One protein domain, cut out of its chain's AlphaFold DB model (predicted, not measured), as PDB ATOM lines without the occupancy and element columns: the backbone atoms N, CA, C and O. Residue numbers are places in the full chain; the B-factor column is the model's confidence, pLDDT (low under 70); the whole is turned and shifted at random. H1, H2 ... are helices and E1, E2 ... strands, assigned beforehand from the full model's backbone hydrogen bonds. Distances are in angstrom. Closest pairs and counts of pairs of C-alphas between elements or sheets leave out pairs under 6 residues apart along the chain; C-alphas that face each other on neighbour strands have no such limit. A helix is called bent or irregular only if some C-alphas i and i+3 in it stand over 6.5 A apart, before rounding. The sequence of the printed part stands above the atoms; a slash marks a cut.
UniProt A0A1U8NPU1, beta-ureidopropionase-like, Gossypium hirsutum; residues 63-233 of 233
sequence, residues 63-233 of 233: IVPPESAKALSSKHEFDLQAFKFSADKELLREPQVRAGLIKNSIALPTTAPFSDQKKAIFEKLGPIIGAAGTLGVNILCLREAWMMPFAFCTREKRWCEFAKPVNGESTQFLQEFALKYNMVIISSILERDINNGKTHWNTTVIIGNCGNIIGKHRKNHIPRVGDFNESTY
ATOM      1  N   ILE A  63      43.266  43.045 -99.800       94.38
ATOM      2  CA  ILE A  63      44.337  43.899-100.315       94.38
ATOM      3  C   ILE A  63      44.732  43.387-101.698       94.38
ATOM      4  O   ILE A  63      45.021  42.203-101.865       94.38
ATOM      5  N   VAL A  64      44.820  44.287-102.678       94.81
ATOM      6  CA  VAL A  64      45.376  43.959-103.996       94.81
ATOM      7  C   VAL A  64      46.903  43.849-103.879       94.81
ATOM      8  O   VAL A  64      47.548  44.846-103.551       94.81
ATOM      9  N   PRO A  65      47.514  42.676-104.140       94.56
ATOM     10  CA  PRO A  65      48.966  42.549-104.083       94.56
ATOM     11  C   PRO A  65      49.653  43.375-105.185       94.56
ATOM     12  O   PRO A  65      49.074  43.541-106.265       94.56
ATOM     13  N   PRO A  66      50.885  43.868-104.955       94.69
ATOM     14  CA  PRO A  66      51.642  44.600-105.965       94.69
ATOM     15  C   PRO A  66      51.996  43.701-107.156       94.69
ATOM     16  O   PRO A  66      52.132  42.482-107.019       94.69
ATOM     17  N   GLU A  67      52.198  44.312-108.324       95.81
ATOM     18  CA  GLU A  67      52.421  43.581-109.578       95.81
ATOM     19  C   GLU A  67      53.675  42.700-109.537       95.81
ATOM     20  O   GLU A  67      53.665  41.578-110.032       95.81
ATOM     21  N   SER A  68      54.726  43.146-108.842       95.00
ATOM     22  CA  SER A  68      55.941  42.356-108.616       95.00
ATOM     23  C   SER A  68      55.660  41.023-107.916       95.00
ATOM     24  O   SER A  68      56.270  40.007-108.238       95.00
ATOM     25  N   ALA A  69      54.723  41.013-106.967       95.31
ATOM     26  CA  ALA A  69      54.362  39.812-106.232       95.31
ATOM     27  C   ALA A  69      53.422  38.908-107.026       95.31
ATOM     28  O   ALA A  69      53.577  37.688-106.994       95.31
ATOM     29  N   LYS A  70      52.478  39.502-107.767       96.19
ATOM     30  CA  LYS A  70      51.611  38.765-108.696       96.19
ATOM     31  C   LYS A  70      52.429  38.076-109.783       96.19
ATOM     32  O   LYS A  70      52.226  36.894-110.022       96.19
ATOM     33  N   ALA A  71      53.413  38.766-110.360       96.62
ATOM     34  CA  ALA A  71      54.326  38.196-111.344       96.62
ATOM     35  C   ALA A  71      55.096  36.986-110.789       96.62
ATOM     36  O   ALA A  71      55.219  35.973-111.476       96.62
ATOM     37  N   LEU A  72      55.573  37.051-109.538       96.25
ATOM     38  CA  LEU A  72      56.198  35.900-108.872       96.25
ATOM     39  C   LEU A  72      55.202  34.754-108.648       96.25
ATOM     40  O   LEU A  72      55.535  33.607-108.936       96.25
ATOM     41  N   SER A  73      53.993  35.067-108.178       96.88
ATOM     42  CA  SER A  73      52.902  34.106-107.961       96.88
ATOM     43  C   SER A  73      52.522  33.366-109.241       96.88
ATOM     44  O   SER A  73      52.461  32.139-109.230       96.88
ATOM     45  N   SER A  74      52.360  34.074-110.360       97.00
ATOM     46  CA  SER A  74      52.068  33.463-111.659       97.00
ATOM     47  C   SER A  74      53.248  32.660-112.203       97.00
ATOM     48  O   SER A  74      53.054  31.547-112.678       97.00
ATOM     49  N   LYS A  75      54.477  33.186-112.111       97.62
ATOM     50  CA  LYS A  75      55.679  32.515-112.634       97.62
ATOM     51  C   LYS A  75      56.013  31.218-111.893       97.62
ATOM     52  O   LYS A  75      56.542  30.296-112.502       97.62
ATOM     53  N   HIS A  76      55.767  31.178-110.586       96.62
ATOM     54  CA  HIS A  76      56.109  30.045-109.720       96.62
ATOM     55  C   HIS A  76      54.876  29.272-109.224       96.62
ATOM     56  O   HIS A  76      55.001  28.464-108.307       96.62
ATOM     57  N   GLU A  77      53.710  29.528-109.825       95.94
ATOM     58  CA  GLU A  77      52.457  28.786-109.640       95.94
ATOM     59  C   GLU A  77      52.054  28.581-108.170       95.94
ATOM     60  O   GLU A  77      51.802  27.465-107.713       95.94
ATOM     61  N   PHE A  78      51.981  29.674-107.406       96.50
ATOM     62  CA  PHE A  78      51.479  29.643-106.030       96.50
ATOM     63  C   PHE A  78      50.361  30.659-105.806       96.50
ATOM     64  O   PHE A  78      50.389  31.761-106.354       96.50
ATOM     65  N   ASP A  79      49.401  30.311-104.950       95.88
ATOM     66  CA  ASP A  79      48.318  31.211-104.563       95.88
ATOM     67  C   ASP A  79      48.836  32.380-103.716       95.88
ATOM     68  O   ASP A  79      49.599  32.197-102.764       95.88
ATOM     69  N   LEU A  80      48.359  33.587-104.021       96.44
ATOM     70  CA  LEU A  80      48.667  34.802-103.274       96.44
ATOM     71  C   LEU A  80      47.373  35.515-102.884       96.44
ATOM     72  O   LEU A  80      46.605  35.953-103.738       96.44
ATOM     73  N   GLN A  81      47.145  35.649-101.580       95.56
ATOM     74  CA  GLN A  81      46.003  36.365-101.018       95.56
ATOM     75  C   GLN A  81      46.488  37.298 -99.914       95.56
ATOM     76  O   GLN A  81      47.416  36.968 -99.173       95.56
ATOM     77  N   ALA A  82      45.869  38.469 -99.806       96.69
ATOM     78  CA  ALA A  82      46.192  39.449 -98.784       96.69
ATOM     79  C   ALA A  82      44.901  40.063 -98.246       96.69
ATOM     80  O   ALA A  82      44.018  40.445 -99.009       96.69
ATOM     81  N   PHE A  83      44.814  40.165 -96.925       95.88
ATOM     82  CA  PHE A  83      43.644  40.672 -96.217       95.88
ATOM     83  C   PHE A  83      44.069  41.713 -95.189       95.88
ATOM     84  O   PHE A  83      45.216  41.708 -94.734       95.88
ATOM     85  N   LYS A  84      43.145  42.596 -94.818       94.69
ATOM     86  CA  LYS A  84      43.380  43.653 -93.837       94.69
ATOM     87  C   LYS A  84      42.421  43.511 -92.667       94.69
ATOM     88  O   LYS A  84      41.211  43.613 -92.833       94.69
ATOM     89  N   PHE A  85      42.998  43.333 -91.485       94.25
ATOM     90  CA  PHE A  85      42.295  43.491 -90.221       94.25
ATOM     91  C   PHE A  85      42.570  44.900 -89.707       94.25
ATOM     92  O   PHE A  85      43.723  45.288 -89.528       94.25
ATOM     93  N   SER A  86      41.505  45.665 -89.517       92.00
ATOM     94  CA  SER A  86      41.528  47.001 -88.941       92.00
ATOM     95  C   SER A  86      41.164  46.947 -87.459       92.00
ATOM     96  O   SER A  86      40.587  45.968 -86.975       92.00
ATOM     97  N   ALA A  87      41.519  48.017 -86.761       90.56
ATOM     98  CA  ALA A  87      41.110  48.326 -85.402       90.56
ATOM     99  C   ALA A  87      40.675  49.797 -85.356       90.56
ATOM    100  O   ALA A  87      40.982  50.562 -86.278       90.56
ATOM    101  N   ASP A  88      39.982  50.188 -84.290       89.56
ATOM    102  CA  ASP A  88      39.635  51.589 -84.076       89.56
ATOM    103  C   ASP A  88      40.902  52.440 -83.961       89.56
ATOM    104  O   ASP A  88      41.916  52.025 -83.394       89.56
ATOM    105  N   LYS A  89      40.852  53.642 -84.540       89.62
ATOM    106  CA  LYS A  89      42.002  54.543 -84.558       89.62
ATOM    107  C   LYS A  89      42.312  55.018 -83.139       89.62
ATOM    108  O   LYS A  89      41.528  55.755 -82.543       89.62
ATOM    109  N   GLU A  90      43.492  54.671 -82.639       89.69
ATOM    110  CA  GLU A  90      44.049  55.297 -81.441       89.69
ATOM    111  C   GLU A  90      44.668  56.661 -81.791       89.69
ATOM    112  O   GLU A  90      45.213  56.860 -82.875       89.69
ATOM    113  N   LEU A  91      44.594  57.623 -80.866       90.50
ATOM    114  CA  LEU A  91      45.188  58.958 -81.052       90.50
ATOM    115  C   LEU A  91      46.684  59.007 -80.708       90.50
ATOM    116  O   LEU A  91      47.369  59.947 -81.097       90.50
ATOM    117  N   LEU A  92      47.174  58.028 -79.944       92.38
ATOM    118  CA  LEU A  92      48.521  58.031 -79.362       92.38
ATOM    119  C   LEU A  92      49.436  56.937 -79.924       92.38
ATOM    120  O   LEU A  92      50.608  56.882 -79.557       92.38
ATOM    121  N   ARG A  93      48.915  56.039 -80.768       87.19
ATOM    122  CA  ARG A  93      49.669  54.910 -81.319       87.19
ATOM    123  C   ARG A  93      49.391  54.760 -82.802       87.19
ATOM    124  O   ARG A  93      48.240  54.795 -83.223       87.19
ATOM    125  N   GLU A  94      50.452  54.522 -83.559       80.81
ATOM    126  CA  GLU A  94      50.370  54.184 -84.976       80.81
ATOM    127  C   GLU A  94      50.305  52.658 -85.140       80.81
ATOM    128  O   GLU A  94      51.212  51.956 -84.675       80.81
ATOM    129  N   PRO A  95      49.256  52.110 -85.776       72.38
ATOM    130  CA  PRO A  95      49.135  50.676 -85.971       72.38
ATOM    131  C   PRO A  95      49.526  50.276 -87.397       72.38
ATOM    132  O   PRO A  95      48.775  50.528 -88.337       72.38
ATOM    133  N   GLN A  96      50.632  49.545 -87.572       79.06
ATOM    134  CA  GLN A  96      50.744  48.665 -88.738       79.06
ATOM    135  C   GLN A  96      51.778  47.554 -88.564       79.06
ATOM    136  O   GLN A  96      52.969  47.805 -88.407       79.06
ATOM    137  N   VAL A  97      51.317  46.308 -88.667       93.44
ATOM    138  CA  VAL A  97      52.173  45.132 -88.857       93.44
ATOM    139  C   VAL A  97      51.552  44.283 -89.954       93.44
ATOM    140  O   VAL A  97      50.355  43.997 -89.931       93.44
ATOM    141  N   ARG A  98      52.366  43.855 -90.917       96.44
ATOM    142  CA  ARG A  98      51.982  42.882 -91.934       96.44
ATOM    143  C   ARG A  98      52.595  41.530 -91.601       96.44
ATOM    144  O   ARG A  98      53.816  41.374 -91.613       96.44
ATOM    145  N   ALA A  99      51.739  40.548 -91.347       97.88
ATOM    146  CA  ALA A  99      52.141  39.158 -91.194       97.88
ATOM    147  C   ALA A  99      51.996  38.400 -92.523       97.88
ATOM    148  O   ALA A  99      51.075  38.660 -93.299       97.88
ATOM    149  N   GLY A 100      52.899  37.456 -92.774       98.25
ATOM    150  CA  GLY A 100      52.856  36.531 -93.901       98.25
ATOM    151  C   GLY A 100      52.863  35.086 -93.414       98.25
ATOM    152  O   GLY A 100      53.592  34.735 -92.485       98.25
ATOM    153  N   LEU A 101      52.065  34.241 -94.060       98.56
ATOM    154  CA  LEU A 101      51.987  32.810 -93.784       98.56
ATOM    155  C   LEU A 101      52.270  32.051 -95.075       98.56
ATOM    156  O   LEU A 101      51.626  32.311 -96.091       98.56
ATOM    157  N   ILE A 102      53.210  31.108 -95.036       98.31
ATOM    158  CA  ILE A 102      53.524  30.266 -96.191       98.31
ATOM    159  C   ILE A 102      53.120  28.824 -95.907       98.31
ATOM    160  O   ILE A 102      53.597  28.187 -94.965       98.31
ATOM    161  N   LYS A 103      52.279  28.288 -96.793       96.25
ATOM    162  CA  LYS A 103      51.959  26.866 -96.879       96.25
ATOM    163  C   LYS A 103      52.483  26.326 -98.204       96.25
ATOM    164  O   LYS A 103      52.168  26.856 -99.261       96.25
ATOM    165  N   ASN A 104      53.239  25.237 -98.142       95.81
ATOM    166  CA  ASN A 104      53.743  24.528 -99.312       95.81
ATOM    167  C   ASN A 104      53.661  23.006 -99.120       95.81
ATOM    168  O   ASN A 104      53.560  22.501 -97.994       95.81
ATOM    169  N   SER A 105      53.731  22.291-100.240       95.75
ATOM    170  CA  SER A 105      54.067  20.867-100.324       95.75
ATOM    171  C   SER A 105      55.575  20.668-100.528       95.75
ATOM    172  O   SER A 105      56.281  21.613-100.914       95.75
ATOM    173  N   ILE A 106      56.058  19.436-100.322       96.38
ATOM    174  CA  ILE A 106      57.416  19.029-100.717       96.38
ATOM    175  C   ILE A 106      57.625  19.209-102.230       96.38
ATOM    176  O   ILE A 106      56.661  19.345-102.987       96.38
ATOM    177  N   ALA A 107      58.884  19.280-102.661       96.88
ATOM    178  CA  ALA A 107      59.236  19.566-104.054       96.88
ATOM    179  C   ALA A 107      59.662  18.323-104.854       96.88
ATOM    180  O   ALA A 107      59.466  18.292-106.064       96.88
ATOM    181  N   LEU A 108      60.203  17.296-104.194       98.06
ATOM    182  CA  LEU A 108      60.638  16.043-104.817       98.06
ATOM    183  C   LEU A 108      60.050  14.827-104.081       98.06
ATOM    184  O   LEU A 108      59.659  14.964-102.916       98.06
ATOM    185  N   PRO A 109      59.999  13.644-104.724       97.88
ATOM    186  CA  PRO A 109      59.590  12.404-104.075       97.88
ATOM    187  C   PRO A 109      60.446  12.081-102.850       97.88
ATOM    188  O   PRO A 109      61.648  12.347-102.818       97.88
ATOM    189  N   THR A 110      59.843  11.421-101.865       97.50
ATOM    190  CA  THR A 110      60.509  11.038-100.611       97.50
ATOM    191  C   THR A 110      61.626  10.004-100.803       97.50
ATOM    192  O   THR A 110      62.449   9.822 -99.908       97.50
ATOM    193  N   THR A 111      61.691   9.358-101.971       96.94
ATOM    194  CA  THR A 111      62.742   8.417-102.385       96.94
ATOM    195  C   THR A 111      63.980   9.089-102.985       96.94
ATOM    196  O   THR A 111      64.997   8.419-103.155       96.94
ATOM    197  N   ALA A 112      63.923  10.386-103.307       98.06
ATOM    198  CA  ALA A 112      65.075  11.127-103.816       98.06
ATOM    199  C   ALA A 112      66.147  11.320-102.722       98.06
ATOM    200  O   ALA A 112      65.818  11.283-101.531       98.06
ATOM    201  N   PRO A 113      67.417  11.585-103.075       97.88
ATOM    202  CA  PRO A 113      68.448  11.908-102.090       97.88
ATOM    203  C   PRO A 113      68.043  13.086-101.189       97.88
ATOM    204  O   PRO A 113      67.487  14.082-101.657       97.88
ATOM    205  N   PHE A 114      68.338  13.007 -99.887       96.62
ATOM    206  CA  PHE A 114      67.939  14.049 -98.926       96.62
ATOM    207  C   PHE A 114      68.538  15.425 -99.244       96.62
ATOM    208  O   PHE A 114      67.894  16.447 -99.001       96.62
ATOM    209  N   SER A 115      69.753  15.477 -99.805       96.25
ATOM    210  CA  SER A 115      70.366  16.718-100.298       96.25
ATOM    211  C   SER A 115      69.486  17.415-101.331       96.25
ATOM    212  O   SER A 115      69.253  18.621-101.232       96.25
ATOM    213  N   ASP A 116      68.959  16.641-102.273       98.06
ATOM    214  CA  ASP A 116      68.221  17.140-103.424       98.06
ATOM    215  C   ASP A 116      66.821  17.571-102.996       98.06
ATOM    216  O   ASP A 116      66.356  18.637-103.393       98.06
ATOM    217  N   GLN A 117      66.184  16.807-102.097       98.00
ATOM    218  CA  GLN A 117      64.901  17.187-101.497       98.00
ATOM    219  C   GLN A 117      64.978  18.558-100.805       98.00
ATOM    220  O   GLN A 117      64.132  19.417-101.055       98.00
ATOM    221  N   LYS A 118      66.003  18.797 -99.972       95.81
ATOM    222  CA  LYS A 118      66.199  20.100 -99.306       95.81
ATOM    223  C   LYS A 118      66.432  21.224-100.313       95.81
ATOM    224  O   LYS A 118      65.808  22.276-100.205       95.81
ATOM    225  N   LYS A 119      67.314  20.996-101.294       97.44
ATOM    226  CA  LYS A 119      67.638  21.986-102.329       97.44
ATOM    227  C   LYS A 119      66.385  22.388-103.109       97.44
ATOM    228  O   LYS A 119      66.114  23.576-103.247       97.44
ATOM    229  N   ALA A 120      65.577  21.416-103.518       98.12
ATOM    230  CA  ALA A 120      64.332  21.674-104.228       98.12
ATOM    231  C   ALA A 120      63.312  22.452-103.372       98.12
ATOM    232  O   ALA A 120      62.572  23.288-103.888       98.12
ATOM    233  N   ILE A 121      63.282  22.231-102.051       97.69
ATOM    234  CA  ILE A 121      62.458  23.033-101.135       97.69
ATOM    235  C   ILE A 121      62.960  24.485-101.062       97.69
ATOM    236  O   ILE A 121      62.136  25.400-101.096       97.69
ATOM    237  N   PHE A 122      64.276  24.720-101.003       97.69
ATOM    238  CA  PHE A 122      64.844  26.078-101.035       97.69
ATOM    239  C   PHE A 122      64.517  26.803-102.341       97.69
ATOM    240  O   PHE A 122      64.055  27.943-102.310       97.69
ATOM    241  N   GLU A 123      64.680  26.127-103.479       97.81
ATOM    242  CA  GLU A 123      64.350  26.665-104.803       97.81
ATOM    243  C   GLU A 123      62.858  27.000-104.935       97.81
ATOM    244  O   GLU A 123      62.504  28.028-105.510       97.81
ATOM    245  N   LYS A 124      61.979  26.180-104.344       97.94
ATOM    246  CA  LYS A 124      60.532  26.428-104.313       97.94
ATOM    247  C   LYS A 124      60.151  27.595-103.401       97.94
ATOM    248  O   LYS A 124      59.297  28.400-103.761       97.94
ATOM    249  N   LEU A 125      60.741  27.682-102.208       98.06
ATOM    250  CA  LEU A 125      60.359  28.685-101.212       98.06
ATOM    251  C   LEU A 125      61.012  30.047-101.426       98.06
ATOM    252  O   LEU A 125      60.393  31.049-101.078       98.06
ATOM    253  N   GLY A 126      62.205  30.119-102.016       98.12
ATOM    254  CA  GLY A 126      62.898  31.385-102.272       98.12
ATOM    255  C   GLY A 126      62.021  32.428-102.985       98.12
ATOM    256  O   GLY A 126      61.882  33.542-102.477       98.12
ATOM    257  N   PRO A 127      61.354  32.084-104.105       98.12
ATOM    258  CA  PRO A 127      60.421  32.986-104.782       98.12
ATOM    259  C   PRO A 127      59.193  33.365-103.945       98.12
ATOM    260  O   PRO A 127      58.750  34.511-104.004       98.12
ATOM    261  N   ILE A 128      58.660  32.440-103.139       98.50
ATOM    262  CA  ILE A 128      57.482  32.683-102.287       98.50
ATOM    263  C   ILE A 128      57.834  33.662-101.157       98.50
ATOM    264  O   ILE A 128      57.109  34.628-100.912       98.50
ATOM    265  N   ILE A 129      58.984  33.463-100.507       98.56
ATOM    266  CA  ILE A 129      59.526  34.385 -99.499       98.56
ATOM    267  C   ILE A 129      59.843  35.738-100.149       98.56
ATOM    268  O   ILE A 129      59.530  36.784 -99.583       98.56
ATOM    269  N   GLY A 130      60.398  35.731-101.364       98.00
ATOM    270  CA  GLY A 130      60.633  36.937-102.154       98.00
ATOM    271  C   GLY A 130      59.349  37.727-102.417       98.00
ATOM    272  O   GLY A 130      59.333  38.942-102.223       98.00
ATOM    273  N   ALA A 131      58.255  37.052-102.777       98.12
ATOM    274  CA  ALA A 131      56.955  37.691-102.962       98.12
ATOM    275  C   ALA A 131      56.442  38.312-101.656       98.12
ATOM    276  O   ALA A 131      56.064  39.483-101.662       98.12
ATOM    277  N   ALA A 132      56.520  37.594-100.530       98.19
ATOM    278  CA  ALA A 132      56.183  38.140 -99.212       98.19
ATOM    279  C   ALA A 132      57.007  39.399 -98.878       98.19
ATOM    280  O   ALA A 132      56.450  40.408 -98.442       98.19
ATOM    281  N   GLY A 133      58.307  39.383 -99.180       97.38
ATOM    282  CA  GLY A 133      59.181  40.546 -99.054       97.38
ATOM    283  C   GLY A 133      58.718  41.740 -99.896       97.38
ATOM    284  O   GLY A 133      58.638  42.856 -99.391       97.38
ATOM    285  N   THR A 134      58.315  41.519-101.154       96.06
ATOM    286  CA  THR A 134      57.772  42.596-102.013       96.06
ATOM    287  C   THR A 134      56.407  43.126-101.564       96.06
ATOM    288  O   THR A 134      56.053  44.250-101.910       96.06
ATOM    289  N   LEU A 135      55.646  42.361-100.771       95.44
ATOM    290  CA  LEU A 135      54.421  42.839-100.118       95.44
ATOM    291  C   LEU A 135      54.705  43.708 -98.882       95.44
ATOM    292  O   LEU A 135      53.760  44.229 -98.288       95.44
ATOM    293  N   GLY A 136      55.968  43.842 -98.464       96.12
ATOM    294  CA  GLY A 136      56.337  44.532 -97.229       96.12
ATOM    295  C   GLY A 136      55.898  43.767 -95.982       96.12
ATOM    296  O   GLY A 136      55.426  44.374 -95.022       96.12
ATOM    297  N   VAL A 137      55.958  42.429 -96.011       98.06
ATOM    298  CA  VAL A 137      55.709  41.600 -94.824       98.06
ATOM    299  C   VAL A 137      56.782  41.884 -93.773       98.06
ATOM    300  O   VAL A 137      57.972  41.833 -94.063       98.06
ATOM    301  N   ASN A 138      56.358  42.165 -92.540       98.12
ATOM    302  CA  ASN A 138      57.256  42.426 -91.414       98.12
ATOM    303  C   ASN A 138      57.586  41.147 -90.640       98.12
ATOM    304  O   ASN A 138      58.690  41.018 -90.121       98.12
ATOM    305  N   ILE A 139      56.632  40.213 -90.549       98.62
ATOM    306  CA  ILE A 139      56.788  38.936 -89.842       98.62
ATOM    307  C   ILE A 139      56.294  37.805 -90.742       98.62
ATOM    308  O   ILE A 139      55.114  37.755 -91.080       98.62
ATOM    309  N   LEU A 140      57.178  36.882 -91.111       98.75
ATOM    310  CA  LEU A 140      56.871  35.741 -91.970       98.75
ATOM    311  C   LEU A 140      56.973  34.430 -91.193       98.75
ATOM    312  O   LEU A 140      57.967  34.191 -90.516       98.75
ATOM    313  N   CYS A 141      55.980  33.554 -91.330       98.75
ATOM    314  CA  CYS A 141      55.984  32.234 -90.709       98.75
ATOM    315  C   CYS A 141      55.916  31.122 -91.761       98.75
ATOM    316  O   CYS A 141      55.060  31.139 -92.654       98.75
ATOM    317  N   LEU A 142      56.823  30.152 -91.640       98.50
ATOM    318  CA  LEU A 142      56.837  28.927 -92.435       98.50
ATOM    319  C   LEU A 142      56.098  27.803 -91.699       98.50
ATOM    320  O   LEU A 142      55.998  27.801 -90.472       98.50
ATOM    321  N   ARG A 143      55.605  26.813 -92.451       97.25
ATOM    322  CA  ARG A 143      54.965  25.621 -91.877       97.25
ATOM    323  C   ARG A 143      55.909  24.821 -90.965       97.25
ATOM    324  O   ARG A 143      57.131  24.921 -91.057       97.25
ATOM    325  N   GLU A 144      55.318  23.960 -90.141       97.81
ATOM    326  CA  GLU A 144      56.060  22.995 -89.325       97.81
ATOM    327  C   GLU A 144      56.980  22.116 -90.181       97.81
ATOM    328  O   GLU A 144      56.557  21.623 -91.236       97.81
ATOM    329  N   ALA A 145      58.216  21.931 -89.702       96.50
ATOM    330  CA  ALA A 145      59.241  21.080 -90.308       96.50
ATOM    331  C   ALA A 145      59.380  21.287 -91.831       96.50
ATOM    332  O   ALA A 145      59.522  20.332 -92.593       96.50
ATOM    333  N   TRP A 146      59.334  22.545 -92.286       97.19
ATOM    334  CA  TRP A 146      59.173  22.906 -93.704       97.19
ATOM    335  C   TRP A 146      60.252  22.351 -94.648       97.19
ATOM    336  O   TRP A 146      60.014  22.258 -95.849       97.19
ATOM    337  N   MET A 147      61.422  21.985 -94.119       94.88
ATOM    338  CA  MET A 147      62.553  21.436 -94.874       94.88
ATOM    339  C   MET A 147      62.486  19.934 -95.155       94.88
ATOM    340  O   MET A 147      63.406  19.396 -95.774       94.88
ATOM    341  N   MET A 148      61.462  19.235 -94.673       95.81
ATOM    342  CA  MET A 148      61.375  17.787 -94.821       95.81
ATOM    343  C   MET A 148      59.947  17.323 -95.114       95.81
ATOM    344  O   MET A 148      58.980  18.010 -94.780       95.81
ATOM    345  N   PRO A 149      59.785  16.134 -95.716       96.38
ATOM    346  CA  PRO A 149      58.513  15.431 -95.672       96.38
ATOM    347  C   PRO A 149      58.098  15.184 -94.220       96.38
ATOM    348  O   PRO A 149      58.947  14.962 -93.354       96.38
ATOM    349  N   PHE A 150      56.791  15.147 -93.953       94.25
ATOM    350  CA  PHE A 150      56.271  14.767 -92.637       94.25
ATOM    351  C   PHE A 150      56.379  13.245 -92.439       94.25
ATOM    352  O   PHE A 150      55.394  12.515 -92.436       94.25
ATOM    353  N   ALA A 151      57.612  12.751 -92.341       93.31
ATOM    354  CA  ALA A 151      57.944  11.330 -92.367       93.31
ATOM    355  C   ALA A 151      57.774  10.624 -91.011       93.31
ATOM    356  O   ALA A 151      58.058   9.430 -90.899       93.31
ATOM    357  N   PHE A 152      57.300  11.339 -89.983       92.81
ATOM    358  CA  PHE A 152      57.111  10.800 -88.635       92.81
ATOM    359  C   PHE A 152      56.105   9.639 -88.582       92.81
ATOM    360  O   PHE A 152      56.172   8.812 -87.674       92.81
ATOM    361  N   CYS A 153      55.239   9.509 -89.592       92.31
ATOM    362  CA  CYS A 153      54.351   8.360 -89.764       92.31
ATOM    363  C   CYS A 153      55.099   7.036 -89.982       92.31
ATOM    364  O   CYS A 153      54.618   5.987 -89.563       92.31
ATOM    365  N   THR A 154      56.301   7.076 -90.566       93.44
ATOM    366  CA  THR A 154      57.084   5.872 -90.902       93.44
ATOM    367  C   THR A 154      57.794   5.254 -89.701       93.44
ATOM    368  O   THR A 154      58.096   4.064 -89.716       93.44
ATOM    369  N   ARG A 155      58.089   6.055 -88.663       92.06
ATOM    370  CA  ARG A 155      58.898   5.678 -87.484       92.06
ATOM    371  C   ARG A 155      60.350   5.279 -87.801       92.06
ATOM    372  O   ARG A 155      61.088   4.866 -86.907       92.06
ATOM    373  N   GLU A 156      60.799   5.436 -89.044       93.62
ATOM    374  CA  GLU A 156      62.167   5.133 -89.461       93.62
ATOM    375  C   GLU A 156      63.137   6.242 -89.022       93.62
ATOM    376  O   GLU A 156      62.901   7.432 -89.250       93.62
ATOM    377  N   LYS A 157      64.284   5.875 -88.445       94.12
ATOM    378  CA  LYS A 157      65.272   6.845 -87.941       94.12
ATOM    379  C   LYS A 157      66.137   7.505 -89.019       94.12
ATOM    380  O   LYS A 157      66.765   8.520 -88.731       94.12
ATOM    381  N   ARG A 158      66.131   7.009 -90.263       94.75
ATOM    382  CA  ARG A 158      66.865   7.643 -91.382       94.75
ATOM    383  C   ARG A 158      66.457   9.105 -91.602       94.75
ATOM    384  O   ARG A 158      67.290   9.947 -91.912       94.75
ATOM    385  N   TRP A 159      65.194   9.442 -91.333       95.88
ATOM    386  CA  TRP A 159      64.669  10.804 -91.474       95.88
ATOM    387  C   TRP A 159      65.319  11.814 -90.513       95.88
ATOM    388  O   TRP A 159      65.283  13.015 -90.769       95.88
ATOM    389  N   CYS A 160      65.995  11.354 -89.451       95.19
ATOM    390  CA  CYS A 160      66.774  12.203 -88.545       95.19
ATOM    391  C   CYS A 160      67.992  12.873 -89.218       95.19
ATOM    392  O   CYS A 160      68.632  13.730 -88.601       95.19
ATOM    393  N   GLU A 161      68.348  12.508 -90.453       95.25
ATOM    394  CA  GLU A 161      69.358  13.213 -91.258       95.25
ATOM    395  C   GLU A 161      68.911  14.616 -91.697       95.25
ATOM    396  O   GLU A 161      69.749  15.499 -91.905       95.25
ATOM    397  N   PHE A 162      67.597  14.867 -91.750       96.38
ATOM    398  CA  PHE A 162      67.057  16.216 -91.941       96.38
ATOM    399  C   PHE A 162      67.280  17.121 -90.726       96.38
ATOM    400  O   PHE A 162      67.135  18.335 -90.849       96.38
ATOM    401  N   ALA A 163      67.647  16.565 -89.566       96.31
ATOM    402  CA  ALA A 163      67.846  17.348 -88.358       96.31
ATOM    403  C   ALA A 163      69.098  18.234 -88.449       96.31
ATOM    404  O   ALA A 163      70.191  17.752 -88.769       96.31
ATOM    405  N   LYS A 164      68.955  19.521 -88.118       93.69
ATOM    406  CA  LYS A 164      70.016  20.532 -88.252       93.69
ATOM    407  C   LYS A 164      70.245  21.305 -86.960       93.69
ATOM    408  O   LYS A 164      69.318  21.450 -86.168       93.69
ATOM    409  N   PRO A 165      71.463  21.818 -86.721       96.69
ATOM    410  CA  PRO A 165      71.657  22.784 -85.653       96.69
ATOM    411  C   PRO A 165      70.864  24.064 -85.957       96.69
ATOM    412  O   PRO A 165      70.605  24.392 -87.115       96.69
ATOM    413  N   VAL A 166      70.510  24.811 -84.914       96.88
ATOM    414  CA  VAL A 166      69.701  26.043 -85.012       96.88
ATOM    415  C   VAL A 166      70.346  27.120 -85.885       96.88
ATOM    416  O   VAL A 166      69.639  27.898 -86.513       96.88
ATOM    417  N   ASN A 167      71.673  27.152 -85.973       96.12
ATOM    418  CA  ASN A 167      72.449  28.047 -86.838       96.12
ATOM    419  C   ASN A 167      72.902  27.378 -88.157       96.12
ATOM    420  O   ASN A 167      73.872  27.820 -88.769       96.12
ATOM    421  N   GLY A 168      72.245  26.287 -88.564       95.88
ATOM    422  CA  GLY A 168      72.566  25.539 -89.779       95.88
ATOM    423  C   GLY A 168      72.070  26.190 -91.075       95.88
ATOM    424  O   GLY A 168      71.540  27.300 -91.079       95.88
ATOM    425  N   GLU A 169      72.203  25.444 -92.177       96.06
ATOM    426  CA  GLU A 169      71.906  25.886 -93.554       96.06
ATOM    427  C   GLU A 169      70.512  26.519 -93.720       96.06
ATOM    428  O   GLU A 169      70.356  27.497 -94.440       96.06
ATOM    429  N   SER A 170      69.505  26.007 -93.004       96.31
ATOM    430  CA  SER A 170      68.132  26.522 -93.039       96.31
ATOM    431  C   SER A 170      68.019  27.945 -92.526       96.31
ATOM    432  O   SER A 170      67.266  28.752 -93.058       96.31
ATOM    433  N   THR A 171      68.747  28.236 -91.454       98.25
ATOM    434  CA  THR A 171      68.731  29.537 -90.802       98.25
ATOM    435  C   THR A 171      69.544  30.515 -91.627       98.25
ATOM    436  O   THR A 171      69.049  31.597 -91.902       98.25
ATOM    437  N   GLN A 172      70.712  30.095 -92.120       98.19
ATOM    438  CA  GLN A 172      71.552  30.891 -93.019       98.19
ATOM    439  C   GLN A 172      70.798  31.312 -94.283       98.19
ATOM    440  O   GLN A 172      70.752  32.498 -94.596       98.19
ATOM    441  N   PHE A 173      70.113  30.368 -94.933       98.25
ATOM    442  CA  PHE A 173      69.255  30.651 -96.081       98.25
ATOM    443  C   PHE A 173      68.215  31.735 -95.767       98.25
ATOM    444  O   PHE A 173      68.052  32.685 -96.525       98.25
ATOM    445  N   LEU A 174      67.523  31.639 -94.628       98.56
ATOM    446  CA  LEU A 174      66.488  32.604 -94.250       98.56
ATOM    447  C   LEU A 174      67.050  33.944 -93.752       98.56
ATOM    448  O   LEU A 174      66.392  34.968 -93.928       98.56
ATOM    449  N   GLN A 175      68.250  33.972 -93.168       98.62
ATOM    450  CA  GLN A 175      68.913  35.204 -92.724       98.62
ATOM    451  C   GLN A 175      69.136  36.177 -93.890       98.62
ATOM    452  O   GLN A 175      68.957  37.382 -93.714       98.62
ATOM    453  N   GLU A 176      69.438  35.667 -95.088       98.38
ATOM    454  CA  GLU A 176      69.564  36.485 -96.301       98.38
ATOM    455  C   GLU A 176      68.258  37.221 -96.630       98.38
ATOM    456  O   GLU A 176      68.264  38.425 -96.901       98.38
ATOM    457  N   PHE A 177      67.117  36.527 -96.552       98.56
ATOM    458  CA  PHE A 177      65.800  37.129 -96.777       98.56
ATOM    459  C   PHE A 177      65.409  38.097 -95.660       98.56
ATOM    460  O   PHE A 177      64.848  39.155 -95.947       98.56
ATOM    461  N   ALA A 178      65.714  37.754 -94.407       98.62
ATOM    462  CA  ALA A 178      65.428  38.601 -93.255       98.62
ATOM    463  C   ALA A 178      66.116  39.967 -93.392       98.62
ATOM    464  O   ALA A 178      65.454  40.999 -93.290       98.62
ATOM    465  N   LEU A 179      67.411  39.960 -93.734       98.44
ATOM    466  CA  LEU A 179      68.202  41.161 -94.002       98.44
ATOM    467  C   LEU A 179      67.689  41.930 -95.220       98.44
ATOM    468  O   LEU A 179      67.452  43.134 -95.144       98.44
ATOM    469  N   LYS A 180      67.495  41.233 -96.345       98.25
ATOM    470  CA  LYS A 180      67.098  41.852 -97.616       98.25
ATOM    471  C   LYS A 180      65.768  42.598 -97.521       98.25
ATOM    472  O   LYS A 180      65.612  43.636 -98.159       98.25
ATOM    473  N   TYR A 181      64.815  42.060 -96.765       98.06
ATOM    474  CA  TYR A 181      63.456  42.593 -96.679       98.06
ATOM    475  C   TYR A 181      63.139  43.270 -95.342       98.06
ATOM    476  O   TYR A 181      61.998  43.677 -95.143       98.06
ATOM    477  N   ASN A 182      64.123  43.416 -94.443       98.25
ATOM    478  CA  ASN A 182      63.923  43.940 -93.089       98.25
ATOM    479  C   ASN A 182      62.752  43.226 -92.373       98.25
ATOM    480  O   ASN A 182      61.823  43.853 -91.861       98.25
ATOM    481  N   MET A 183      62.789  41.893 -92.393       98.25
ATOM    482  CA  MET A 183      61.672  41.015 -92.038       98.25
ATOM    483  C   MET A 183      62.084  40.008 -90.965       98.25
ATOM    484  O   MET A 183      63.114  39.351 -91.079       98.25
ATOM    485  N   VAL A 184      61.256  39.844 -89.935       98.75
ATOM    486  CA  VAL A 184      61.397  38.764 -88.949       98.75
ATOM    487  C   VAL A 184      60.876  37.468 -89.565       98.75
ATOM    488  O   VAL A 184      59.785  37.450 -90.134       98.75
ATOM    489  N   ILE A 185      61.621  36.370 -89.438       98.81
ATOM    490  CA  ILE A 185      61.234  35.065 -89.991       98.81
ATOM    491  C   ILE A 185      61.158  34.015 -88.883       98.81
ATOM    492  O   ILE A 185      62.101  33.813 -88.118       98.81
ATOM    493  N   ILE A 186      60.027  33.317 -88.828       98.75
ATOM    494  CA  ILE A 186      59.742  32.218 -87.910       98.75
ATOM    495  C   ILE A 186      59.899  30.902 -88.682       98.75
ATOM    496  O   ILE A 186      59.140  30.617 -89.611       98.75
ATOM    497  N   SER A 187      60.901  30.109 -88.301       98.38
ATOM    498  CA  SER A 187      61.316  28.891 -89.009       98.38
ATOM    499  C   SER A 187      61.197  27.660 -88.114       98.38
ATOM    500  O   SER A 187      61.967  27.503 -87.169       98.38
ATOM    501  N   SER A 188      60.242  26.774 -88.406       98.00
ATOM    502  CA  SER A 188      60.095  25.496 -87.698       98.00
ATOM    503  C   SER A 188      60.914  24.390 -88.372       98.00
ATOM    504  O   SER A 188      60.684  24.050 -89.533       98.00
ATOM    505  N   ILE A 189      61.867  23.818 -87.635       97.62
ATOM    506  CA  ILE A 189      62.805  22.793 -88.101       97.62
ATOM    507  C   ILE A 189      62.851  21.596 -87.145       97.62
ATOM    508  O   ILE A 189      62.541  21.701 -85.956       97.62
ATOM    509  N   LEU A 190      63.326  20.461 -87.659       97.56
ATOM    510  CA  LEU A 190      63.851  19.394 -86.815       97.56
ATOM    511  C   LEU A 190      65.263  19.797 -86.362       97.56
ATOM    512  O   LEU A 190      66.203  19.828 -87.155       97.56
ATOM    513  N   GLU A 191      65.413  20.152 -85.093       97.94
ATOM    514  CA  GLU A 191      66.692  20.520 -84.497       97.94
ATOM    515  C   GLU A 191      67.495  19.266 -84.134       97.94
ATOM    516  O   GLU A 191      66.952  18.303 -83.597       97.94
ATOM    517  N   ARG A 192      68.808  19.311 -84.371       97.12
ATOM    518  CA  ARG A 192      69.800  18.438 -83.736       97.12
ATOM    519  C   ARG A 192      70.640  19.267 -82.770       97.12
ATOM    520  O   ARG A 192      71.464  20.072 -83.206       97.12
ATOM    521  N   ASP A 193      70.455  19.052 -81.474       95.25
ATOM    522  CA  ASP A 193      71.173  19.778 -80.426       95.25
ATOM    523  C   ASP A 193      72.568  19.186 -80.209       95.25
ATOM    524  O   ASP A 193      72.762  18.231 -79.455       95.25
ATOM    525  N   ILE A 194      73.554  19.745 -80.907       92.00
ATOM    526  CA  ILE A 194      74.951  19.302 -80.837       92.00
ATOM    527  C   ILE A 194      75.573  19.444 -79.441       92.00
ATOM    528  O   ILE A 194      76.487  18.685 -79.129       92.00
ATOM    529  N   ASN A 195      75.067  20.356 -78.605       89.62
ATOM    530  CA  ASN A 195      75.611  20.618 -77.271       89.62
ATOM    531  C   ASN A 195      75.044  19.638 -76.237       89.62
ATOM    532  O   ASN A 195      75.739  19.240 -75.305       89.62
ATOM    533  N   ASN A 196      73.804  19.189 -76.437       89.12
ATOM    534  CA  ASN A 196      73.101  18.297 -75.522       89.12
ATOM    535  C   ASN A 196      72.933  16.906 -76.148       89.12
ATOM    536  O   ASN A 196      71.819  16.446 -76.413       89.12
ATOM    537  N   GLY A 197      74.058  16.237 -76.418       84.50
ATOM    538  CA  GLY A 197      74.079  14.821 -76.803       84.50
ATOM    539  C   GLY A 197      73.507  14.504 -78.190       84.50
ATOM    540  O   GLY A 197      73.127  13.364 -78.435       84.50
ATOM    541  N   LYS A 198      73.438  15.485 -79.104       89.44
ATOM    542  CA  LYS A 198      72.845  15.345 -80.452       89.44
ATOM    543  C   LYS A 198      71.365  14.934 -80.419       89.44
ATOM    544  O   LYS A 198      70.908  14.273 -81.354       89.44
ATOM    545  N   THR A 199      70.642  15.336 -79.370       92.75
ATOM    546  CA  THR A 199      69.201  15.084 -79.203       92.75
ATOM    547  C   THR A 199      68.368  15.819 -80.251       92.75
ATOM    548  O   THR A 199      68.761  16.877 -80.752       92.75
ATOM    549  N   HIS A 200      67.220  15.239 -80.601       94.81
ATOM    550  CA  HIS A 200      66.311  15.772 -81.610       94.81
ATOM    551  C   HIS A 200      65.173  16.558 -80.973       94.81
ATOM    552  O   HIS A 200      64.613  16.133 -79.968       94.81
ATOM    553  N   TRP A 201      64.821  17.699 -81.568       97.25
ATOM    554  CA  TRP A 201      63.734  18.543 -81.070       97.25
ATOM    555  C   TRP A 201      62.944  19.171 -82.209       97.25
ATOM    556  O   TRP A 201      63.521  19.766 -83.115       97.25
ATOM    557  N   ASN A 202      61.617  19.136 -82.135       97.44
ATOM    558  CA  ASN A 202      60.791  19.996 -82.975       97.44
ATOM    559  C   ASN A 202      60.906  21.438 -82.459       97.44
ATOM    560  O   ASN A 202      60.525  21.724 -81.319       97.44
ATOM    561  N   THR A 203      61.510  22.314 -83.264       98.44
ATOM    562  CA  THR A 203      62.000  23.615 -82.802       98.44
ATOM    563  C   THR A 203      61.643  24.723 -83.769       98.44
ATOM    564  O   THR A 203      61.943  24.657 -84.956       98.44
ATOM    565  N   THR A 204      61.082  25.796 -83.233       98.62
ATOM    566  CA  THR A 204      60.892  27.062 -83.929       98.62
ATOM    567  C   THR A 204      62.061  27.988 -83.627       98.62
ATOM    568  O   THR A 204      62.316  28.310 -82.469       98.62
ATOM    569  N   VAL A 205      62.760  28.437 -84.663       98.62
ATOM    570  CA  VAL A 205      63.825  29.442 -84.602       98.62
ATOM    571  C   VAL A 205      63.248  30.791 -85.021       98.62
ATOM    572  O   VAL A 205      62.558  30.880 -86.038       98.62
ATOM    573  N   ILE A 206      63.527  31.835 -84.241       98.75
ATOM    574  CA  ILE A 206      63.112  33.210 -84.536       98.75
ATOM    575  C   ILE A 206      64.331  33.967 -85.063       98.75
ATOM    576  O   ILE A 206      65.293  34.201 -84.328       98.75
ATOM    577  N   ILE A 207      64.279  34.344 -86.337       98.81
ATOM    578  CA  ILE A 207      65.317  35.108 -87.028       98.81
ATOM    579  C   ILE A 207      64.862  36.564 -87.074       98.81
ATOM    580  O   ILE A 207      63.795  36.866 -87.608       98.81
ATOM    581  N   GLY A 208      65.647  37.459 -86.484       98.62
ATOM    582  CA  GLY A 208      65.384  38.890 -86.485       98.62
ATOM    583  C   GLY A 208      65.605  39.521 -87.854       98.62
ATOM    584  O   GLY A 208      66.305  38.985 -88.709       98.62
ATOM    585  N   ASN A 209      65.033  40.705 -88.040       98.00
ATOM    586  CA  ASN A 209      65.130  41.495 -89.268       98.00
ATOM    587  C   ASN A 209      66.556  41.979 -89.591       98.00
ATOM    588  O   ASN A 209      66.850  42.257 -90.748       98.00
ATOM    589  N   CYS A 210      67.462  42.035 -88.607       97.56
ATOM    590  CA  CYS A 210      68.897  42.250 -88.838       97.56
ATOM    591  C   CYS A 210      69.680  40.938 -89.041       97.56
ATOM    592  O   CYS A 210      70.905  40.917 -88.938       97.56
ATOM    593  N   GLY A 211      68.983  39.829 -89.301       96.00
ATOM    594  CA  GLY A 211      69.577  38.521 -89.551       96.00
ATOM    595  C   GLY A 211      70.127  37.831 -88.305       96.00
ATOM    596  O   GLY A 211      70.688  36.753 -88.427       96.00
ATOM    597  N   ASN A 212      69.998  38.377 -87.097       98.12
ATOM    598  CA  ASN A 212      70.407  37.673 -85.881       98.12
ATOM    599  C   ASN A 212      69.405  36.563 -85.509       98.12
ATOM    600  O   ASN A 212      68.215  36.654 -85.799       98.12
ATOM    601  N   ILE A 213      69.855  35.523 -84.806       98.44
ATOM    602  CA  ILE A 213      68.931  34.582 -84.159       98.44
ATOM    603  C   ILE A 213      68.493  35.219 -82.839       98.44
ATOM    604  O   ILE A 213      69.307  35.369 -81.931       98.44
ATOM    605  N   ILE A 214      67.219  35.607 -82.740       98.38
ATOM    606  CA  ILE A 214      66.642  36.194 -81.519       98.38
ATOM    607  C   ILE A 214      66.505  35.118 -80.441       98.38
ATOM    608  O   ILE A 214      66.756  35.361 -79.264       98.38
ATOM    609  N   GLY A 215      66.107  33.914 -80.845       97.75
ATOM    610  CA  GLY A 215      65.923  32.799 -79.931       97.75
ATOM    611  C   GLY A 215      65.298  31.588 -80.604       97.75
ATOM    612  O   GLY A 215      65.116  31.544 -81.825       97.75
ATOM    613  N   LYS A 216      64.964  30.593 -79.784       97.94
ATOM    614  CA  LYS A 216      64.290  29.369 -80.212       97.94
ATOM    615  C   LYS A 216      63.247  28.926 -79.190       97.94
ATOM    616  O   LYS A 216      63.398  29.185 -77.999       97.94
ATOM    617  N   HIS A 217      62.231  28.213 -79.654       98.56
ATOM    618  CA  HIS A 217      61.205  27.579 -78.837       98.56
ATOM    619  C   HIS A 217      61.040  26.118 -79.265       98.56
ATOM    620  O   HIS A 217      60.927  25.838 -80.455       98.56
ATOM    621  N   ARG A 218      61.028  25.188 -78.307       98.25
ATOM    622  CA  ARG A 218      60.826  23.753 -78.556       98.25
ATOM    623  C   ARG A 218      59.382  23.370 -78.268       98.25
ATOM    624  O   ARG A 218      58.799  23.868 -77.311       98.25
ATOM    625  N   LYS A 219      58.823  22.477 -79.086       98.06
ATOM    626  CA  LYS A 219      57.436  22.011 -78.975       98.06
ATOM    627  C   LYS A 219      57.173  21.427 -77.581       98.06
ATOM    628  O   LYS A 219      57.783  20.436 -77.194       98.06
ATOM    629  N   ASN A 220      56.249  22.040 -76.842       97.75
ATOM    630  CA  ASN A 220      55.923  21.638 -75.468       97.75
ATOM    631  C   ASN A 220      55.127  20.326 -75.396       97.75
ATOM    632  O   ASN A 220      55.314  19.532 -74.480       97.75
ATOM    633  N   HIS A 221      54.228  20.101 -76.357       96.75
ATOM    634  CA  HIS A 221      53.315  18.959 -76.362       96.75
ATOM    635  C   HIS A 221      53.591  18.088 -77.585       96.75
ATOM    636  O   HIS A 221      53.410  18.529 -78.722       96.75
ATOM    637  N   ILE A 222      54.042  16.857 -77.346       95.81
ATOM    638  CA  ILE A 222      54.462  15.933 -78.402       95.81
ATOM    639  C   ILE A 222      53.347  14.911 -78.665       95.81
ATOM    640  O   ILE A 222      53.019  14.136 -77.760       95.81
ATOM    641  N   PRO A 223      52.750  14.890 -79.872       92.62
ATOM    642  CA  PRO A 223      51.672  13.964 -80.189       92.62
ATOM    643  C   PRO A 223      52.169  12.517 -80.308       92.62
ATOM    644  O   PRO A 223      53.340  12.248 -80.596       92.62
ATOM    645  N   ARG A 224      51.238  11.585 -80.071       91.50
ATOM    646  CA  ARG A 224      51.432  10.125 -80.186       91.50
ATOM    647  C   ARG A 224      50.265   9.417 -80.885       91.50
ATOM    648  O   ARG A 224      50.047   8.229 -80.671       91.50
ATOM    649  N   VAL A 225      49.445  10.156 -81.630       89.25
ATOM    650  CA  VAL A 225      48.147   9.668 -82.121       89.25
ATOM    651  C   VAL A 225      48.249   9.279 -83.593       89.25
ATOM    652  O   VAL A 225      48.602  10.109 -84.427       89.25
ATOM    653  N   GLY A 226      47.896   8.032 -83.915       91.69
ATOM    654  CA  GLY A 226      47.849   7.529 -85.292       91.69
ATOM    655  C   GLY A 226      49.194   7.660 -86.011       91.69
ATOM    656  O   GLY A 226      50.215   7.166 -85.532       91.69
ATOM    657  N   ASP A 227      49.194   8.357 -87.146       89.56
ATOM    658  CA  ASP A 227      50.391   8.620 -87.953       89.56
ATOM    659  C   ASP A 227      51.287   9.734 -87.381       89.56
ATOM    660  O   ASP A 227      52.441   9.881 -87.782       89.56
ATOM    661  N   PHE A 228      50.817  10.484 -86.382       89.31
ATOM    662  CA  PHE A 228      51.591  11.523 -85.700       89.31
ATOM    663  C   PHE A 228      52.436  10.916 -84.569       89.31
ATOM    664  O   PHE A 228      52.227  11.196 -83.387       89.31
ATOM    665  N   ASN A 229      53.399  10.061 -84.933       87.06
ATOM    666  CA  ASN A 229      54.306   9.371 -84.002       87.06
ATOM    667  C   ASN A 229      55.564  10.194 -83.679       87.06
ATOM    668  O   ASN A 229      56.685   9.684 -83.695       87.06
ATOM    669  N   GLU A 230      55.395  11.482 -83.382       90.62
ATOM    670  CA  GLU A 230      56.524  12.384 -83.122       90.62
ATOM    671  C   GLU A 230      57.325  11.978 -81.881       90.62
ATOM    672  O   GLU A 230      58.538  12.140 -81.865       90.62
ATOM    673  N   SER A 231      56.693  11.376 -80.867       89.00
ATOM    674  CA  SER A 231      57.399  10.944 -79.651       89.00
ATOM    675  C   SER A 231      58.440   9.853 -79.861       89.00
ATOM    676  O   SER A 231      59.212   9.567 -78.951       89.00
ATOM    677  N   THR A 232      58.391   9.163 -81.000       87.75
ATOM    678  CA  THR A 232      59.397   8.162 -81.348       87.75
ATOM    679  C   THR A 232      60.708   8.827 -81.740       87.75
ATOM    680  O   THR A 232      61.740   8.167 -81.642       87.75
ATOM    681  N   TYR A 233      60.674  10.082 -82.203       86.69
ATOM    682  CA  TYR A 233      61.807  10.781 -82.799       86.69
ATOM    683  C   TYR A 233      62.723  11.433 -81.779       86.69
ATOM    684  O   TYR A 233      62.229  12.109 -80.856       86.69
TER     685      TYR A 233
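Overview. This is residues 63 to 233 of the 233 residues of the protein "beta-ureidopropionase-like" of Gossypium hirsutum (UniProt A0A1U8NPU1). A twisted five-stranded sheet has H2b and H5 covering one face in a two-layer arrangement, helices on one face of a sheet, while H1 packs on H2b. H3 and H4 gather at one end of the sheet, and residues 88 to 94, in the long link from H1 to E1, stick out as a free loop. The printed part has 171 residues, with five named helices and five named strands in the order H1 E1 H2 E2 H3 H4 H5 E3 E4 E5; the mixed sheet has the order E1 E2 E3 E4 E5, and the class is mixed. The whole is compact, with a radius of gyration of the C-alphas of 17.5 A and spans of 53 by 38 by 31 A.

Arrangement. Begin at H1, residues 67 to 75, which touches H2b, residues 127 to 134, closest at the C-alphas of Ala 69 and Ala 131, 4.7 A apart. They stand at a shallow tilt of 8 degrees, opposite ways. H2, residues 114 to 134, was assigned by its hydrogen bonds as one helix but is bent, with C-alphas 124 and 127 6.6 A apart; its arms H2a, residues 114 to 124, and H2b stand at a steep tilt of 37 degrees, only just past shallow. E1, residues 99 to 102, and E2, residues 139 to 142, are parallel; look for N 100 and O 139 at 2.8 A. With H2 they form a strand-helix-strand unit, two parallel neighbour strands with a helix between, its crossover right-handed. H3, residues 151 to 154, is close but not clearly touching H4, residues 157 to 162; the C-alphas of Ala 151 and Trp 159 are closest, at 6.8 A. H4 only grazes the sheet. H5, residues 169 to 181, touches H2b with residues 177 to 181 alone, closest at the C-alphas of Gly 133 and Tyr 181, 5.3 A. H2b and H5 are on the same face, at heights over the sheet of 10.0 A and 8.9 A. E3, residues 184 to 193, is parallel to E2, with N 140 and O 184 at 2.8 A; E2, H3 H4 H5 and E3 form a second such unit. E3, E4, residues 199 to 207, and E5, residues 213 to 218, form a meander, each strand the antiparallel neighbour of the one before; see N 187 and O 205 at 2.9 A, then N 204 and O 217 at 2.8 A. Each O i to N i+4 pair is within hydrogen-bond range in H1, H2a and H2b; H5 has 8 of 9, H4 0 of 2 but 3 of 3 O i to N i+3 pairs, and H3 is too short for an i+4 pair.

Along the chain. Find C-alpha 67 at (52.421, 43.581, -109.578), where H1 begins. H2a measures 15.4 A, H5 19.0 A, E3 23.0 A and E4 21.8 A from first to last C-alpha. E3 bends by 79 degrees at residue 190, and E4 by 70 degrees at residue 202. E5 ends at C-alpha 218, (60.826, 23.753, -78.556).

Size, cuts and confidence. The C-alphas of Leu 91 and Thr 111, the two farthest apart, are 57.6 A apart. The printed part has no cut and ends at Tyr 233, the chain's last residue. The links H1 to E1 and E1 to H2 are long. The mean pLDDT of the printed part is 95.5, and no printed residue is under 70.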